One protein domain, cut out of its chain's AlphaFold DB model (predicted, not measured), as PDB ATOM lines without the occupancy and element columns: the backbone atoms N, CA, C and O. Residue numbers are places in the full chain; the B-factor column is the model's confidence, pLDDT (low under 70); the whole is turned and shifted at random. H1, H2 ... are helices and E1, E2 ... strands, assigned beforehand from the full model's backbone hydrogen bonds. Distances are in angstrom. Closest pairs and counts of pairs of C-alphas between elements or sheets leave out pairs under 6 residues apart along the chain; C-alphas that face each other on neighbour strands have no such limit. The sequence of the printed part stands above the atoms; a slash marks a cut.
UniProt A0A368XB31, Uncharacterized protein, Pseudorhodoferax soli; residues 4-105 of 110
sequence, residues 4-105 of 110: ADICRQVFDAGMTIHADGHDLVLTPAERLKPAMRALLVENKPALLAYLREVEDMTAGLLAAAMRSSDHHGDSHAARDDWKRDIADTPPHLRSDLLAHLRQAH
ATOM      1  N   ALA A   4      -6.260 -21.118  28.966       87.94
ATOM      2  CA  ALA A   4      -5.167 -21.972  28.508       87.94
ATOM      3  C   ALA A   4      -5.111 -23.305  29.278       87.94
ATOM      4  O   ALA A   4      -4.989 -24.364  28.663       87.94
ATOM      5  N   ASP A   5      -5.286 -23.281  30.607       90.25
ATOM      6  CA  ASP A   5      -5.343 -24.501  31.426       90.25
ATOM      7  C   ASP A   5      -6.524 -25.400  31.056       90.25
ATOM      8  O   ASP A   5      -6.387 -26.623  31.036       90.25
ATOM      9  N   ILE A   6      -7.681 -24.808  30.751       91.94
ATOM     10  CA  ILE A   6      -8.864 -25.560  30.321       91.94
ATOM     11  C   ILE A   6      -8.607 -26.201  28.954       91.94
ATOM     12  O   ILE A   6      -8.874 -27.387  28.778       91.94
ATOM     13  N   CYS A   7      -8.031 -25.458  28.005       91.06
ATOM     14  CA  CYS A   7      -7.664 -25.997  26.693       91.06
ATOM     15  C   CYS A   7      -6.652 -27.148  26.807       91.06
ATOM     16  O   CYS A   7      -6.781 -28.142  26.093       91.06
ATOM     17  N   ARG A   8      -5.684 -27.047  27.727       90.88
ATOM     18  CA  ARG A   8      -4.741 -28.129  28.035       90.88
ATOM     19  C   ARG A   8      -5.453 -29.362  28.591       90.88
ATOM     20  O   ARG A   8      -5.244 -30.451  28.081       90.88
ATOM     21  N   GLN A   9      -6.362 -29.202  29.555       92.69
ATOM     22  CA  GLN A   9      -7.126 -30.336  30.094       92.69
ATOM     23  C   GLN A   9      -8.017 -31.019  29.050       92.69
ATOM     24  O   GLN A   9      -8.176 -32.239  29.076       92.69
ATOM     25  N   VAL A  10      -8.610 -30.249  28.132       92.62
ATOM     26  CA  VAL A  10      -9.366 -30.804  26.999       92.62
ATOM     27  C   VAL A  10      -8.447 -31.646  26.109       92.62
ATOM     28  O   VAL A  10      -8.813 -32.765  25.745       92.62
ATOM     29  N   PHE A  11      -7.239 -31.152  25.830       91.25
ATOM     30  CA  PHE A  11      -6.235 -31.871  25.050       91.25
ATOM     31  C   PHE A  11      -5.717 -33.136  25.741       91.25
ATOM     32  O   PHE A  11      -5.682 -34.192  25.116       91.25
ATOM     33  N   ASP A  12      -5.418 -33.072  27.038       92.12
ATOM     34  CA  ASP A  12      -5.003 -34.228  27.845       92.12
ATOM     35  C   ASP A  12      -6.108 -35.297  27.921       92.12
ATOM     36  O   ASP A  12      -5.839 -36.496  28.003       92.12
ATOM     37  N   ALA A  13      -7.375 -34.878  27.836       92.06
ATOM     38  CA  ALA A  13      -8.524 -35.771  27.697       92.06
ATOM     39  C   ALA A  13      -8.685 -36.345  26.271       92.06
ATOM     40  O   ALA A  13      -9.633 -37.090  26.001       92.06
ATOM     41  N   GLY A  14      -7.765 -36.021  25.361       91.75
ATOM     42  CA  GLY A  14      -7.721 -36.498  23.987       91.75
ATOM     43  C   GLY A  14      -8.784 -35.868  23.094       91.75
ATOM     44  O   GLY A  14      -9.310 -36.562  22.222       91.75
ATOM     45  N   MET A  15      -9.137 -34.608  23.351       94.12
ATOM     46  CA  MET A  15     -10.047 -33.801  22.541       94.12
ATOM     47  C   MET A  15      -9.349 -32.526  22.061       94.12
ATOM     48  O   MET A  15      -8.458 -31.994  22.710       94.12
ATOM     49  N   THR A  16      -9.804 -31.979  20.948       91.31
ATOM     50  CA  THR A  16      -9.505 -30.621  20.510       91.31
ATOM     51  C   THR A  16     -10.700 -29.721  20.797       91.31
ATOM     52  O   THR A  16     -11.831 -30.193  20.928       91.31
ATOM     53  N   ILE A  17     -10.439 -28.423  20.925       91.94
ATOM     54  CA  ILE A  17     -11.455 -27.386  21.093       91.94
ATOM     55  C   ILE A  17     -11.137 -26.221  20.162       91.94
ATOM     56  O   ILE A  17      -9.979 -25.818  20.062       91.94
ATOM     57  N   HIS A  18     -12.156 -25.690  19.496       89.88
ATOM     58  CA  HIS A  18     -12.068 -24.470  18.695       89.88
ATOM     59  C   HIS A  18     -13.343 -23.636  18.845       89.88
ATOM     60  O   HIS A  18     -14.367 -24.127  19.338       89.88
ATOM     61  N   ALA A  19     -13.258 -22.363  18.464       91.12
ATOM     62  CA  ALA A  19     -14.417 -21.489  18.396       91.12
ATOM     63  C   ALA A  19     -15.067 -21.620  17.011       91.12
ATOM     64  O   ALA A  19     -14.389 -21.529  15.995       91.12
ATOM     65  N   ASP A  20     -16.383 -21.806  16.973       89.31
ATOM     66  CA  ASP A  20     -17.183 -21.680  15.755       89.31
ATOM     67  C   ASP A  20     -18.277 -20.647  16.014       89.31
ATOM     68  O   ASP A  20     -19.240 -20.885  16.749       89.31
ATOM     69  N   GLY A  21     -18.068 -19.430  15.514       87.88
ATOM     70  CA  GLY A  21     -18.917 -18.297  15.851       87.88
ATOM     71  C   GLY A  21     -19.007 -18.106  17.369       87.88
ATOM     72  O   GLY A  21     -18.021 -17.753  18.020       87.88
ATOM     73  N   HIS A  22     -20.197 -18.300  17.939       88.19
ATOM     74  CA  HIS A  22     -20.467 -18.171  19.378       88.19
ATOM     75  C   HIS A  22     -20.422 -19.500  20.141       88.19
ATOM     76  O   HIS A  22     -20.734 -19.533  21.339       88.19
ATOM     77  N   ASP A  23     -20.040 -20.585  19.479       91.88
ATOM     78  CA  ASP A  23     -20.033 -21.921  20.042       91.88
ATOM     79  C   ASP A  23     -18.625 -22.479  20.216       91.88
ATOM     80  O   ASP A  23     -17.674 -22.105  19.536       91.88
ATOM     81  N   LEU A  24     -18.499 -23.349  21.221       92.62
ATOM     82  CA  LEU A  24     -17.296 -24.130  21.459       92.62
ATOM     83  C   LEU A  24     -17.532 -25.504  20.855       92.62
ATOM     84  O   LEU A  24     -18.424 -26.231  21.301       92.62
ATOM     85  N   VAL A  25     -16.728 -25.853  19.861       92.75
ATOM     86  CA  VAL A  25     -16.792 -27.152  19.199       92.75
ATOM     87  C   VAL A  25     -15.664 -28.013  19.739       92.75
ATOM     88  O   VAL A  25     -14.515 -27.577  19.809       92.75
ATOM     89  N   LEU A  26     -16.002 -29.239  20.144       93.44
ATOM     90  CA  LEU A  26     -15.043 -30.220  20.641       93.44
ATOM     91  C   LEU A  26     -15.005 -31.444  19.739       93.44
ATOM     92  O   LEU A  26     -16.039 -31.895  19.246       93.44
ATOM     93  N   THR A  27     -13.818 -32.011  19.542       91.50
ATOM     94  CA  THR A  27     -13.645 -33.222  18.731       91.50
ATOM     95  C   THR A  27     -12.585 -34.141  19.342       91.50
ATOM     96  O   THR A  27     -11.484 -33.683  19.612       91.50
ATOM     97  N   PRO A  28     -12.860 -35.435  19.560       93.06
ATOM     98  CA  PRO A  28     -14.122 -36.111  19.294       93.06
ATOM     99  C   PRO A  28     -15.105 -35.941  20.478       93.06
ATOM    100  O   PRO A  28     -14.713 -35.970  21.649       93.06
ATOM    101  N   ALA A  29     -16.386 -35.686  20.189       88.62
ATOM    102  CA  ALA A  29     -17.361 -35.217  21.182       88.62
ATOM    103  C   ALA A  29     -17.749 -36.278  22.230       88.62
ATOM    104  O   ALA A  29     -18.137 -35.937  23.347       88.62
ATOM    105  N   GLU A  30     -17.612 -37.564  21.912       91.88
ATOM    106  CA  GLU A  30     -17.916 -38.690  22.798       91.88
ATOM    107  C   GLU A  30     -17.008 -38.762  24.034       91.88
ATOM    108  O   GLU A  30     -17.357 -39.395  25.030       91.88
ATOM    109  N   ARG A  31     -15.850 -38.089  24.002       90.88
ATOM    110  CA  ARG A  31     -14.930 -37.998  25.146       90.88
ATOM    111  C   ARG A  31     -15.332 -36.913  26.148       90.88
ATOM    112  O   ARG A  31     -14.742 -36.830  27.231       90.88
ATOM    113  N   LEU A  32     -16.349 -36.107  25.833       93.62
ATOM    114  CA  LEU A  32     -16.815 -35.025  26.690       93.62
ATOM    115  C   LEU A  32     -17.561 -35.567  27.917       93.62
ATOM    116  O   LEU A  32     -18.726 -35.958  27.859       93.62
ATOM    117  N   LYS A  33     -16.893 -35.526  29.071       93.06
ATOM    118  CA  LYS A  33     -17.476 -35.916  30.363       93.06
ATOM    119  C   LYS A  33     -18.332 -34.790  30.968       93.06
ATOM    120  O   LYS A  33     -18.024 -33.616  30.748       93.06
ATOM    121  N   PRO A  34     -19.333 -35.102  31.818       94.31
ATOM    122  CA  PRO A  34     -20.201 -34.094  32.438       94.31
ATOM    123  C   PRO A  34     -19.455 -33.002  33.218       94.31
ATOM    124  O   PRO A  34     -19.773 -31.826  33.074       94.31
ATOM    125  N   ALA A  35     -18.425 -33.370  33.988       91.62
ATOM    126  CA  ALA A  35     -17.614 -32.409  34.739       91.62
ATOM    127  C   ALA A  35     -16.852 -31.438  33.817       91.62
ATOM    128  O   ALA A  35     -16.827 -30.237  34.068       91.62
ATOM    129  N   MET A  36     -16.300 -31.944  32.707       92.81
ATOM    130  CA  MET A  36     -15.626 -31.118  31.702       92.81
ATOM    131  C   MET A  36     -16.622 -30.190  30.996       92.81
ATOM    132  O   MET A  36     -16.343 -29.014  30.799       92.81
ATOM    133  N   ARG A  37     -17.822 -30.688  30.667       94.12
ATOM    134  CA  ARG A  37     -18.892 -29.862  30.091       94.12
ATOM    135  C   ARG A  37     -19.284 -28.713  31.019       94.12
ATOM    136  O   ARG A  37     -19.407 -27.591  30.541       94.12
ATOM    137  N   ALA A  38     -19.479 -28.979  32.311       94.12
ATOM    138  CA  ALA A  38     -19.804 -27.937  33.284       94.12
ATOM    139  C   ALA A  38     -18.715 -26.856  33.315       94.12
ATOM    140  O   ALA A  38     -19.020 -25.670  33.218       94.12
ATOM    141  N   LEU A  39     -17.451 -27.285  33.323       93.38
ATOM    142  CA  LEU A  39     -16.309 -26.384  33.319       93.38
ATOM    143  C   LEU A  39     -16.231 -25.506  32.059       93.38
ATOM    144  O   LEU A  39     -15.981 -24.303  32.152       93.38
ATOM    145  N   LEU A  40     -16.465 -26.093  30.882       93.00
ATOM    146  CA  LEU A  40     -16.486 -25.373  29.606       93.00
ATOM    147  C   LEU A  40     -17.624 -24.351  29.544       93.00
ATOM    148  O   LEU A  40     -17.427 -23.253  29.036       93.00
ATOM    149  N   VAL A  41     -18.804 -24.698  30.067       94.56
ATOM    150  CA  VAL A  41     -19.966 -23.797  30.104       94.56
ATOM    151  C   VAL A  41     -19.719 -22.623  31.049       94.56
ATOM    152  O   VAL A  41     -19.963 -21.483  30.662       94.56
ATOM    153  N   GLU A  42     -19.183 -22.882  32.243       95.38
ATOM    154  CA  GLU A  42     -18.849 -21.850  33.234       95.38
ATOM    155  C   GLU A  42     -17.842 -20.826  32.686       95.38
ATOM    156  O   GLU A  42     -17.939 -19.634  32.971       95.38
ATOM    157  N   ASN A  43     -16.910 -21.274  31.840       94.81
ATOM    158  CA  ASN A  43     -15.842 -20.441  31.287       94.81
ATOM    159  C   ASN A  43     -16.064 -20.052  29.812       94.81
ATOM    160  O   ASN A  43     -15.162 -19.478  29.197       94.81
ATOM    161  N   LYS A  44     -17.244 -20.331  29.228       93.25
ATOM    162  CA  LYS A  44     -17.501 -20.198  27.778       93.25
ATOM    163  C   LYS A  44     -17.112 -18.824  27.208       93.25
ATOM    164  O   LYS A  44     -16.410 -18.808  26.198       93.25
ATOM    165  N   PRO A  45     -17.485 -17.678  27.815       94.00
ATOM    166  CA  PRO A  45     -17.133 -16.368  27.263       94.00
ATOM    167  C   PRO A  45     -15.619 -16.121  27.223       94.00
ATOM    168  O   PRO A  45     -15.101 -15.636  26.220       94.00
ATOM    169  N   ALA A  46     -14.908 -16.498  28.289       91.88
ATOM    170  CA  ALA A  46     -13.459 -16.337  28.378       91.88
ATOM    171  C   ALA A  46     -12.722 -17.270  27.405       91.88
ATOM    172  O   ALA A  46     -11.745 -16.861  26.784       91.88
ATOM    173  N   LEU A  47     -13.216 -18.501  27.228       92.00
ATOM    174  CA  LEU A  47     -12.692 -19.450  26.244       92.00
ATOM    175  C   LEU A  47     -12.877 -18.949  24.814       92.00
ATOM    176  O   LEU A  47     -11.934 -19.003  24.036       92.00
ATOM    177  N   LEU A  48     -14.056 -18.424  24.469       93.12
ATOM    178  CA  LEU A  48     -14.301 -17.866  23.137       93.12
ATOM    179  C   LEU A  48     -13.398 -16.667  22.844       93.12
ATOM    180  O   LEU A  48     -12.851 -16.581  21.751       93.12
ATOM    181  N   ALA A  49     -13.225 -15.757  23.808       90.12
ATOM    182  CA  ALA A  49     -12.321 -14.620  23.650       90.12
ATOM    183  C   ALA A  49     -10.873 -15.084  23.428       90.12
ATOM    184  O   ALA A  49     -10.233 -14.647  22.479       90.12
ATOM    185  N   TYR A  50     -10.401 -16.025  24.249       89.19
ATOM    186  CA  TYR A  50      -9.055 -16.585  24.144       89.19
ATOM    187  C   TYR A  50      -8.819 -17.330  22.823       89.19
ATOM    188  O   TYR A  50      -7.805 -17.118  22.171       89.19
ATOM    189  N   LEU A  51      -9.749 -18.192  22.401       88.62
ATOM    190  CA  LEU A  51      -9.610 -18.965  21.163       88.62
ATOM    191  C   LEU A  51      -9.590 -18.056  19.932       88.62
ATOM    192  O   LEU A  51      -8.769 -18.269  19.046       88.62
ATOM    193  N   ARG A  52     -10.420 -17.006  19.915       87.69
ATOM    194  CA  ARG A  52     -10.398 -15.992  18.854       87.69
ATOM    195  C   ARG A  52      -9.100 -15.200  18.849       87.69
ATOM    196  O   ARG A  52      -8.512 -15.029  17.795       87.69
ATOM    197  N   GLU A  53      -8.616 -14.776  20.016       84.62
ATOM    198  CA  GLU A  53      -7.318 -14.102  20.123       84.62
ATOM    199  C   GLU A  53      -6.195 -14.996  19.577       84.62
ATOM    200  O   GLU A  53      -5.358 -14.544  18.799       84.62
ATOM    201  N   VAL A  54      -6.207 -16.290  19.902       80.75
ATOM    202  CA  VAL A  54      -5.244 -17.267  19.376       80.75
ATOM    203  C   VAL A  54      -5.376 -17.458  17.858       80.75
ATOM    204  O   VAL A  54      -4.357 -17.547  17.168       80.75
ATOM    205  N   GLU A  55      -6.588 -17.504  17.311       77.50
ATOM    206  CA  GLU A  55      -6.835 -17.586  15.864       77.50
ATOM    207  C   GLU A  55      -6.395 -16.313  15.125       77.50
ATOM    208  O   GLU A  55      -5.670 -16.401  14.134       77.50
ATOM    209  N   ASP A  56      -6.707 -15.132  15.651       77.19
ATOM    210  CA  ASP A  56      -6.258 -13.852  15.095       77.19
ATOM    211  C   ASP A  56      -4.724 -13.751  15.125       77.19
ATOM    212  O   ASP A  56      -4.080 -13.335  14.155       77.19
ATOM    213  N   MET A  57      -4.099 -14.225  16.208       72.81
ATOM    214  CA  MET A  57      -2.643 -14.341  16.300       72.81
ATOM    215  C   MET A  57      -2.063 -15.342  15.291       72.81
ATOM    216  O   MET A  57      -0.925 -15.165  14.848       72.81
ATOM    217  N   THR A  58      -2.830 -16.357  14.884       69.56
ATOM    218  CA  THR A  58      -2.412 -17.374  13.906       69.56
ATOM    219  C   THR A  58      -2.185 -16.755  12.520       69.56
ATOM    220  O   THR A  58      -1.219 -17.102  11.837       69.56
ATOM    221  N   ALA A  59      -2.982 -15.759  12.124       67.56
ATOM    222  CA  ALA A  59      -2.748 -15.012  10.884       67.56
ATOM    223  C   ALA A  59      -1.430 -14.210  10.930       67.56
ATOM    224  O   ALA A  59      -0.657 -14.205   9.967       67.56
ATOM    225  N   GLY A  60      -1.130 -13.583  12.074       66.19
ATOM    226  CA  GLY A  60       0.142 -12.890  12.302       66.19
ATOM    227  C   GLY A  60       1.351 -13.834  12.297       66.19
ATOM    228  O   GLY A  60       2.409 -13.486  11.766       66.19
ATOM    229  N   LEU A  61       1.170 -15.044  12.830       66.88
ATOM    230  CA  LEU A  61       2.151 -16.129  12.828       66.88
ATOM    231  C   LEU A  61       2.496 -16.606  11.425       66.88
ATOM    232  O   LEU A  61       3.674 -16.630  11.073       66.88
ATOM    233  N   LEU A  62       1.485 -16.922  10.612       71.50
ATOM    234  CA  LEU A  62       1.701 -17.315   9.221       71.50
ATOM    235  C   LEU A  62       2.449 -16.224   8.453       71.50
ATOM    236  O   LEU A  62       3.403 -16.519   7.738       71.50
ATOM    237  N   ALA A  63       2.065 -14.956   8.627       71.88
ATOM    238  CA  ALA A  63       2.736 -13.851   7.952       71.88
ATOM    239  C   ALA A  63       4.212 -13.715   8.373       71.88
ATOM    240  O   ALA A  63       5.065 -13.407   7.539       71.88
ATOM    241  N   ALA A  64       4.534 -13.939   9.650       68.06
ATOM    242  CA  ALA A  64       5.913 -13.932  10.139       68.06
ATOM    243  C   ALA A  64       6.723 -15.132   9.621       68.06
ATOM    244  O   ALA A  64       7.840 -14.938   9.137       68.06
ATOM    245  N   ALA A  65       6.143 -16.335   9.648       68.19
ATOM    246  CA  ALA A  65       6.760 -17.552   9.126       68.19
ATOM    247  C   ALA A  65       7.050 -17.438   7.621       68.19
ATOM    248  O   ALA A  65       8.165 -17.709   7.190       68.19
ATOM    249  N   MET A  66       6.101 -16.928   6.827       75.50
ATOM    250  CA  MET A  66       6.294 -16.737   5.384       75.50
ATOM    251  C   MET A  66       7.432 -15.758   5.063       75.50
ATOM    252  O   MET A  66       8.222 -16.040   4.167       75.50
ATOM    253  N   ARG A  67       7.579 -14.659   5.822       70.31
ATOM    254  CA  ARG A  67       8.718 -13.732   5.656       70.31
ATOM    255  C   ARG A  67      10.060 -14.394   5.971       70.31
ATOM    256  O   ARG A  67      11.046 -14.107   5.298       70.31
ATOM    257  N   SER A  68      10.100 -15.263   6.980       67.88
ATOM    258  CA  SER A  68      11.288 -16.057   7.307       67.88
ATOM    259  C   SER A  68      11.623 -17.031   6.172       67.88
ATOM    260  O   SER A  68      12.744 -17.040   5.668       67.88
ATOM    261  N   SER A  69      10.624 -17.759   5.671       71.88
ATOM    262  CA  SER A  69      10.775 -18.668   4.534       71.88
ATOM    263  C   SER A  69      11.222 -17.971   3.247       71.88
ATOM    264  O   SER A  69      12.065 -18.502   2.527       71.88
ATOM    265  N   ASP A  70      10.723 -16.766   2.954       69.38
ATOM    266  CA  ASP A  70      11.214 -15.962   1.826       69.38
ATOM    267  C   ASP A  70      12.689 -15.566   2.003       69.38
ATOM    268  O   ASP A  70      13.450 -15.586   1.037       69.38
ATOM    269  N   HIS A  71      13.112 -15.249   3.230       66.25
ATOM    270  CA  HIS A  71      14.501 -14.899   3.533       66.25
ATOM    271  C   HIS A  71      15.462 -16.086   3.376       66.25
ATOM    272  O   HIS A  71      16.574 -15.917   2.878       66.25
ATOM    273  N   HIS A  72      15.029 -17.284   3.772       72.00
ATOM    274  CA  HIS A  72      15.828 -18.508   3.689       72.00
ATOM    275  C   HIS A  72      15.747 -19.215   2.326       72.00
ATOM    276  O   HIS A  72      16.507 -20.151   2.080       72.00
ATOM    277  N   GLY A  73      14.881 -18.749   1.417       68.88
ATOM    278  CA  GLY A  73      14.680 -19.366   0.103       68.88
ATOM    279  C   GLY A  73      13.904 -20.684   0.169       68.88
ATOM    280  O   GLY A  73      14.045 -21.528  -0.718       68.88
ATOM    281  N   ASP A  74      13.089 -20.867   1.209       73.50
ATOM    282  CA  ASP A  74      12.295 -22.073   1.409       73.50
ATOM    283  C   ASP A  74      11.316 -22.291   0.253       73.50
ATOM    284  O   ASP A  74      10.622 -21.372  -0.213       73.50
ATOM    285  N   SER A  75      11.222 -23.553  -0.163       73.38
ATOM    286  CA  SER A  75      10.301 -24.001  -1.204       73.38
ATOM    287  C   SER A  75       8.831 -23.796  -0.816       73.38
ATOM    288  O   SER A  75       8.473 -23.703   0.359       73.38
ATOM    289  N   HIS A  76       7.944 -23.790  -1.813       73.12
ATOM    290  CA  HIS A  76       6.498 -23.728  -1.580       73.12
ATOM    291  C   HIS A  76       5.994 -24.880  -0.691       73.12
ATOM    292  O   HIS A  76       5.119 -24.666   0.141       73.12
ATOM    293  N   ALA A  77       6.588 -26.072  -0.819       74.94
ATOM    294  CA  ALA A  77       6.255 -27.226   0.014       74.94
ATOM    295  C   ALA A  77       6.557 -26.961   1.497       74.94
ATOM    296  O   ALA A  77       5.684 -27.142   2.337       74.94
ATOM    297  N   ALA A  78       7.740 -26.416   1.803       71.88
ATOM    298  CA  ALA A  78       8.113 -26.061   3.172       71.88
ATOM    299  C   ALA A  78       7.164 -25.009   3.777       71.88
ATOM    300  O   ALA A  78       6.810 -25.089   4.950       71.88
ATOM    301  N   ARG A  79       6.684 -24.051   2.972       70.00
ATOM    302  CA  ARG A  79       5.693 -23.056   3.421       70.00
ATOM    303  C   ARG A  79       4.347 -23.690   3.745       70.00
ATOM    304  O   ARG A  79       3.714 -23.284   4.711       70.00
ATOM    305  N   ASP A  80       3.888 -24.635   2.931       74.69
ATOM    306  CA  ASP A  80       2.618 -25.319   3.176       74.69
ATOM    307  C   ASP A  80       2.694 -26.243   4.396       74.69
ATOM    308  O   ASP A  80       1.714 -26.337   5.136       74.69
ATOM    309  N   ASP A  81       3.855 -26.838   4.663       76.06
ATOM    310  CA  ASP A  81       4.087 -27.618   5.880       76.06
ATOM    311  C   ASP A  81       4.046 -26.733   7.131       76.06
ATOM    312  O   ASP A  81       3.316 -27.051   8.063       76.06
ATOM    313  N   TRP A  82       4.652 -25.540   7.104       74.06
ATOM    314  CA  TRP A  82       4.501 -24.558   8.188       74.06
ATOM    315  C   TRP A  82       3.041 -24.175   8.464       74.06
ATOM    316  O   TRP A  82       2.634 -24.058   9.620       74.06
ATOM    317  N   LYS A  83       2.224 -23.978   7.419       74.88
ATOM    318  CA  LYS A  83       0.790 -23.679   7.597       74.88
ATOM    319  C   LYS A  83       0.062 -24.838   8.266       74.88
ATOM    320  O   LYS A  83      -0.802 -24.601   9.107       74.88
ATOM    321  N   ARG A  84       0.401 -26.070   7.879       77.81
ATOM    322  CA  ARG A  84      -0.184 -27.295   8.423       77.81
ATOM    323  C   ARG A  84       0.198 -27.473   9.888       77.81
ATOM    324  O   ARG A  84      -0.689 -27.615  10.716       77.81
ATOM    325  N   ASP A  85       1.476 -27.322  10.214       75.81
ATOM    326  CA  ASP A  85       1.989 -27.460  11.578       75.81
ATOM    327  C   ASP A  85       1.370 -26.422  12.523       75.81
ATOM    328  O   ASP A  85       0.964 -26.740  13.643       75.81
ATOM    329  N   ILE A  86       1.218 -25.175  12.065       76.62
ATOM    330  CA  ILE A  86       0.546 -24.124  12.840       76.62
ATOM    331  C   ILE A  86      -0.949 -24.444  13.028       76.62
ATOM    332  O   ILE A  86      -1.485 -24.253  14.124       76.62
ATOM    333  N   ALA A  87      -1.626 -24.937  11.987       76.56
ATOM    334  CA  ALA A  87      -3.034 -25.325  12.066       76.56
ATOM    335  C   ALA A  87      -3.250 -26.518  13.014       76.56
ATOM    336  O   ALA A  87      -4.181 -26.490  13.821       76.56
ATOM    337  N   ASP A  88      -2.355 -27.504  12.988       81.06
ATOM    338  CA  ASP A  88      -2.416 -28.700  13.829       81.06
ATOM    339  C   ASP A  88      -1.963 -28.433  15.274       81.06
ATOM    340  O   ASP A  88      -2.289 -29.200  16.184       81.06
ATOM    341  N   THR A  89      -1.262 -27.320  15.524       80.06
ATOM    342  CA  THR A  89      -0.846 -26.935  16.876       80.06
ATOM    343  C   THR A  89      -2.076 -26.653  17.756       80.06
ATOM    344  O   THR A  89      -2.879 -25.774  17.426       80.06
ATOM    345  N   PRO A  90      -2.227 -27.322  18.914       80.19
ATOM    346  CA  PRO A  90      -3.328 -27.078  19.844       80.19
ATOM    347  C   PRO A  90      -3.346 -25.639  20.392       80.19
ATOM    348  O   PRO A  90      -2.280 -25.087  20.670       80.19
ATOM    349  N   PRO A  91      -4.521 -25.036  20.669       75.19
ATOM    350  CA  PRO A  91      -4.619 -23.629  21.082       75.19
ATOM    351  C   PRO A  91      -3.777 -23.245  22.307       75.19
ATOM    352  O   PRO A  91      -3.177 -22.174  22.331       75.19
ATOM    353  N   HIS A  92      -3.671 -24.140  23.294       76.50
ATOM    354  CA  HIS A  92      -2.861 -23.910  24.494       76.50
ATOM    355  C   HIS A  92      -1.348 -23.882  24.208       76.50
ATOM    356  O   HIS A  92      -0.620 -23.219  24.937       76.50
ATOM    357  N   LEU A  93      -0.883 -24.539  23.137       80.50
ATOM    358  CA  LEU A  93       0.512 -24.496  22.675       80.50
ATOM    359  C   LEU A  93       0.757 -23.385  21.650       80.50
ATOM    360  O   LEU A  93       1.891 -22.944  21.496       80.50
ATOM    361  N   ARG A  94      -0.284 -22.883  20.971       75.50
ATOM    362  CA  ARG A  94      -0.149 -21.769  20.015       75.50
ATOM    363  C   ARG A  94       0.350 -20.485  20.680       75.50
ATOM    364  O   ARG A  94       1.090 -19.738  20.050       75.50
ATOM    365  N   SER A  95      -0.009 -20.239  21.943       67.19
ATOM    366  CA  SER A  95       0.536 -19.112  22.717       67.19
ATOM    367  C   SER A  95       2.051 -19.239  22.926       67.19
ATOM    368  O   SER A  95       2.787 -18.278  22.695       67.19
ATOM    369  N   ASP A  96       2.529 -20.425  23.304       71.81
ATOM    370  CA  ASP A  96       3.958 -20.688  23.505       71.81
ATOM    371  C   ASP A  96       4.722 -20.676  22.174       71.81
ATOM    372  O   ASP A  96       5.801 -20.092  22.079       71.81
ATOM    373  N   LEU A  97       4.126 -21.232  21.115       70.75
ATOM    374  CA  LEU A  97       4.655 -21.177  19.753       70.75
ATOM    375  C   LEU A  97       4.758 -19.730  19.248       70.75
ATOM    376  O   LEU A  97       5.764 -19.358  18.647       70.75
ATOM    377  N   LEU A  98       3.762 -18.886  19.535       67.12
ATOM    378  CA  LEU A  98       3.827 -17.459  19.228       67.12
ATOM    379  C   LEU A  98       4.947 -16.763  19.988       67.12
ATOM    380  O   LEU A  98       5.678 -15.971  19.394       67.12
ATOM    381  N   ALA A  99       5.071 -17.024  21.288       68.31
ATOM    382  CA  ALA A  99       6.140 -16.453  22.095       68.31
ATOM    383  C   ALA A  99       7.514 -16.863  21.542       68.31
ATOM    384  O   ALA A  99       8.377 -16.005  21.355       68.31
ATOM    385  N   HIS A 100       7.680 -18.142  21.193       69.62
ATOM    386  CA  HIS A 100       8.893 -18.668  20.580       69.62
ATOM    387  C   HIS A 100       9.194 -18.004  19.232       69.62
ATOM    388  O   HIS A 100      10.297 -17.507  19.032       69.62
ATOM    389  N   LEU A 101       8.217 -17.907  18.327       64.88
ATOM    390  CA  LEU A 101       8.417 -17.302  17.009       64.88
ATOM    391  C   LEU A 101       8.637 -15.787  17.081       64.88
ATOM    392  O   LEU A 101       9.434 -15.262  16.314       64.88
ATOM    393  N   ARG A 102       8.018 -15.078  18.033       65.00
ATOM    394  CA  ARG A 102       8.328 -13.661  18.309       65.00
ATOM    395  C   ARG A 102       9.755 -13.467  18.821       65.00
ATOM    396  O   ARG A 102      10.357 -12.442  18.525       65.00
ATOM    397  N   GLN A 103      10.287 -14.415  19.591       66.31
ATOM    398  CA  GLN A 103      11.669 -14.376  20.083       66.31
ATOM    399  C   GLN A 103      12.685 -14.796  19.017       66.31
ATOM    400  O   GLN A 103      13.747 -14.188  18.922       66.31
ATOM    401  N   ALA A 104      12.369 -15.820  18.221       60.72
ATOM    402  CA  ALA A 104      13.217 -16.327  17.142       60.72
ATOM    403  C   ALA A 104      13.225 -15.389  15.924       60.72
ATOM    404  O   ALA A 104      14.243 -15.231  15.253       60.72
ATOM    405  N   HIS A 105      12.098 -14.722  15.676       56.78
ATOM    406  CA  HIS A 105      11.902 -13.745  14.613       56.78
ATOM    407  C   HIS A 105      11.296 -12.466  15.201       56.78
ATOM    408  O   HIS A 105      10.129 -12.155  14.928       56.78
TER     409      HIS A 105
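What this domain is: This is residues 4 to 105 of the 110 residues of an uncharacterized protein of Pseudorhodoferax soli (UniProt A0A368XB31). One long helix, H3, runs most of the length of a rod; beside its first part, residues 44 to 55, sits a small strand hairpin, E1 and E2, with H1 packed on E1 and H2 at that end of the rod. Beyond the hairpin, H4 folds back along the later part of H3, and H5 runs slantwise past residues 51 to 61 of H3, with its first residues, 91 to 92, packed on H1. The printed part has 102 residues, with five named helices and two named strands in the order H1 E1 E2 H2 H3 H4 H5; the sheet, E1 - E2, is antiparallel and the class is mostly helix. The whole is only just loose, close to compact, with a radius of gyration of the C-alphas of 15.4 A, and spans 50 by 23 by 23 A.

How they stand to each other: H1, residues 4 to 12, comes closest to E1, residues 16 to 20, at the C-alphas of Val 10 and Thr 16, 6.5 A apart. E1 and E2, residues 23 to 27, form an antiparallel hairpin at 151 degrees, with N 16 and O 27 at 2.7 A and N 18 and O 25 at 3.0 A, within hydrogen-bond range. H2, residues 34 to 42, is close to H1 but not clearly touching, the closest C-alphas, of Ile 6 and Leu 40, being 7.7 A apart. H3, residues 44 to 72, is about perpendicular to H2, at 84 degrees. The closest C-alphas of E1 and H3 are those of Ala 19 and Leu 48, 6.0 A apart. H4, residues 76 to 88, touches H3 at residues 58 to 69 alone, closest at the C-alphas of Leu 62 and Lys 83, 6.6 A; the two form a helical hairpin at a shallow tilt of 17 degrees, opposite ways. H5, residues 91 to 104, touches H3 at the C-alphas of Val 54 and Pro 91, 6.6 A, the same way at a steep tilt of 35.3 degrees, only just past shallow. With residues 91 to 92 alone H5 touches H1, closest at the C-alphas of Ala 4 and His 92, 5.0 A. H2 and H4 are apart. Every O i to N i+4 pair is within hydrogen-bond range in H1, H2 and H4; in H3 24 of 25 are, in H5 8 of 10.

Where its parts are: H1 begins at C-alpha 4, (-5.167, -21.972, 28.508). H3 is 41.2 A long, from C-alpha 44 at (-17.501, -20.198, 27.778) to C-alpha 72 at (15.828, -18.508, 3.689). H4 measures 18.5 A and H5 19.7 A, ending at C-alpha 104, (13.217, -16.327, 17.142).

The domain as a whole: The C-alphas farthest apart, of Pro 34 and Gly 73, are 49.8 A apart. The printed part has no cut and no long link. Mean pLDDT of the printed part is 81.6; 19 residues are under 70, among them 58 to 61 and 98 to 105.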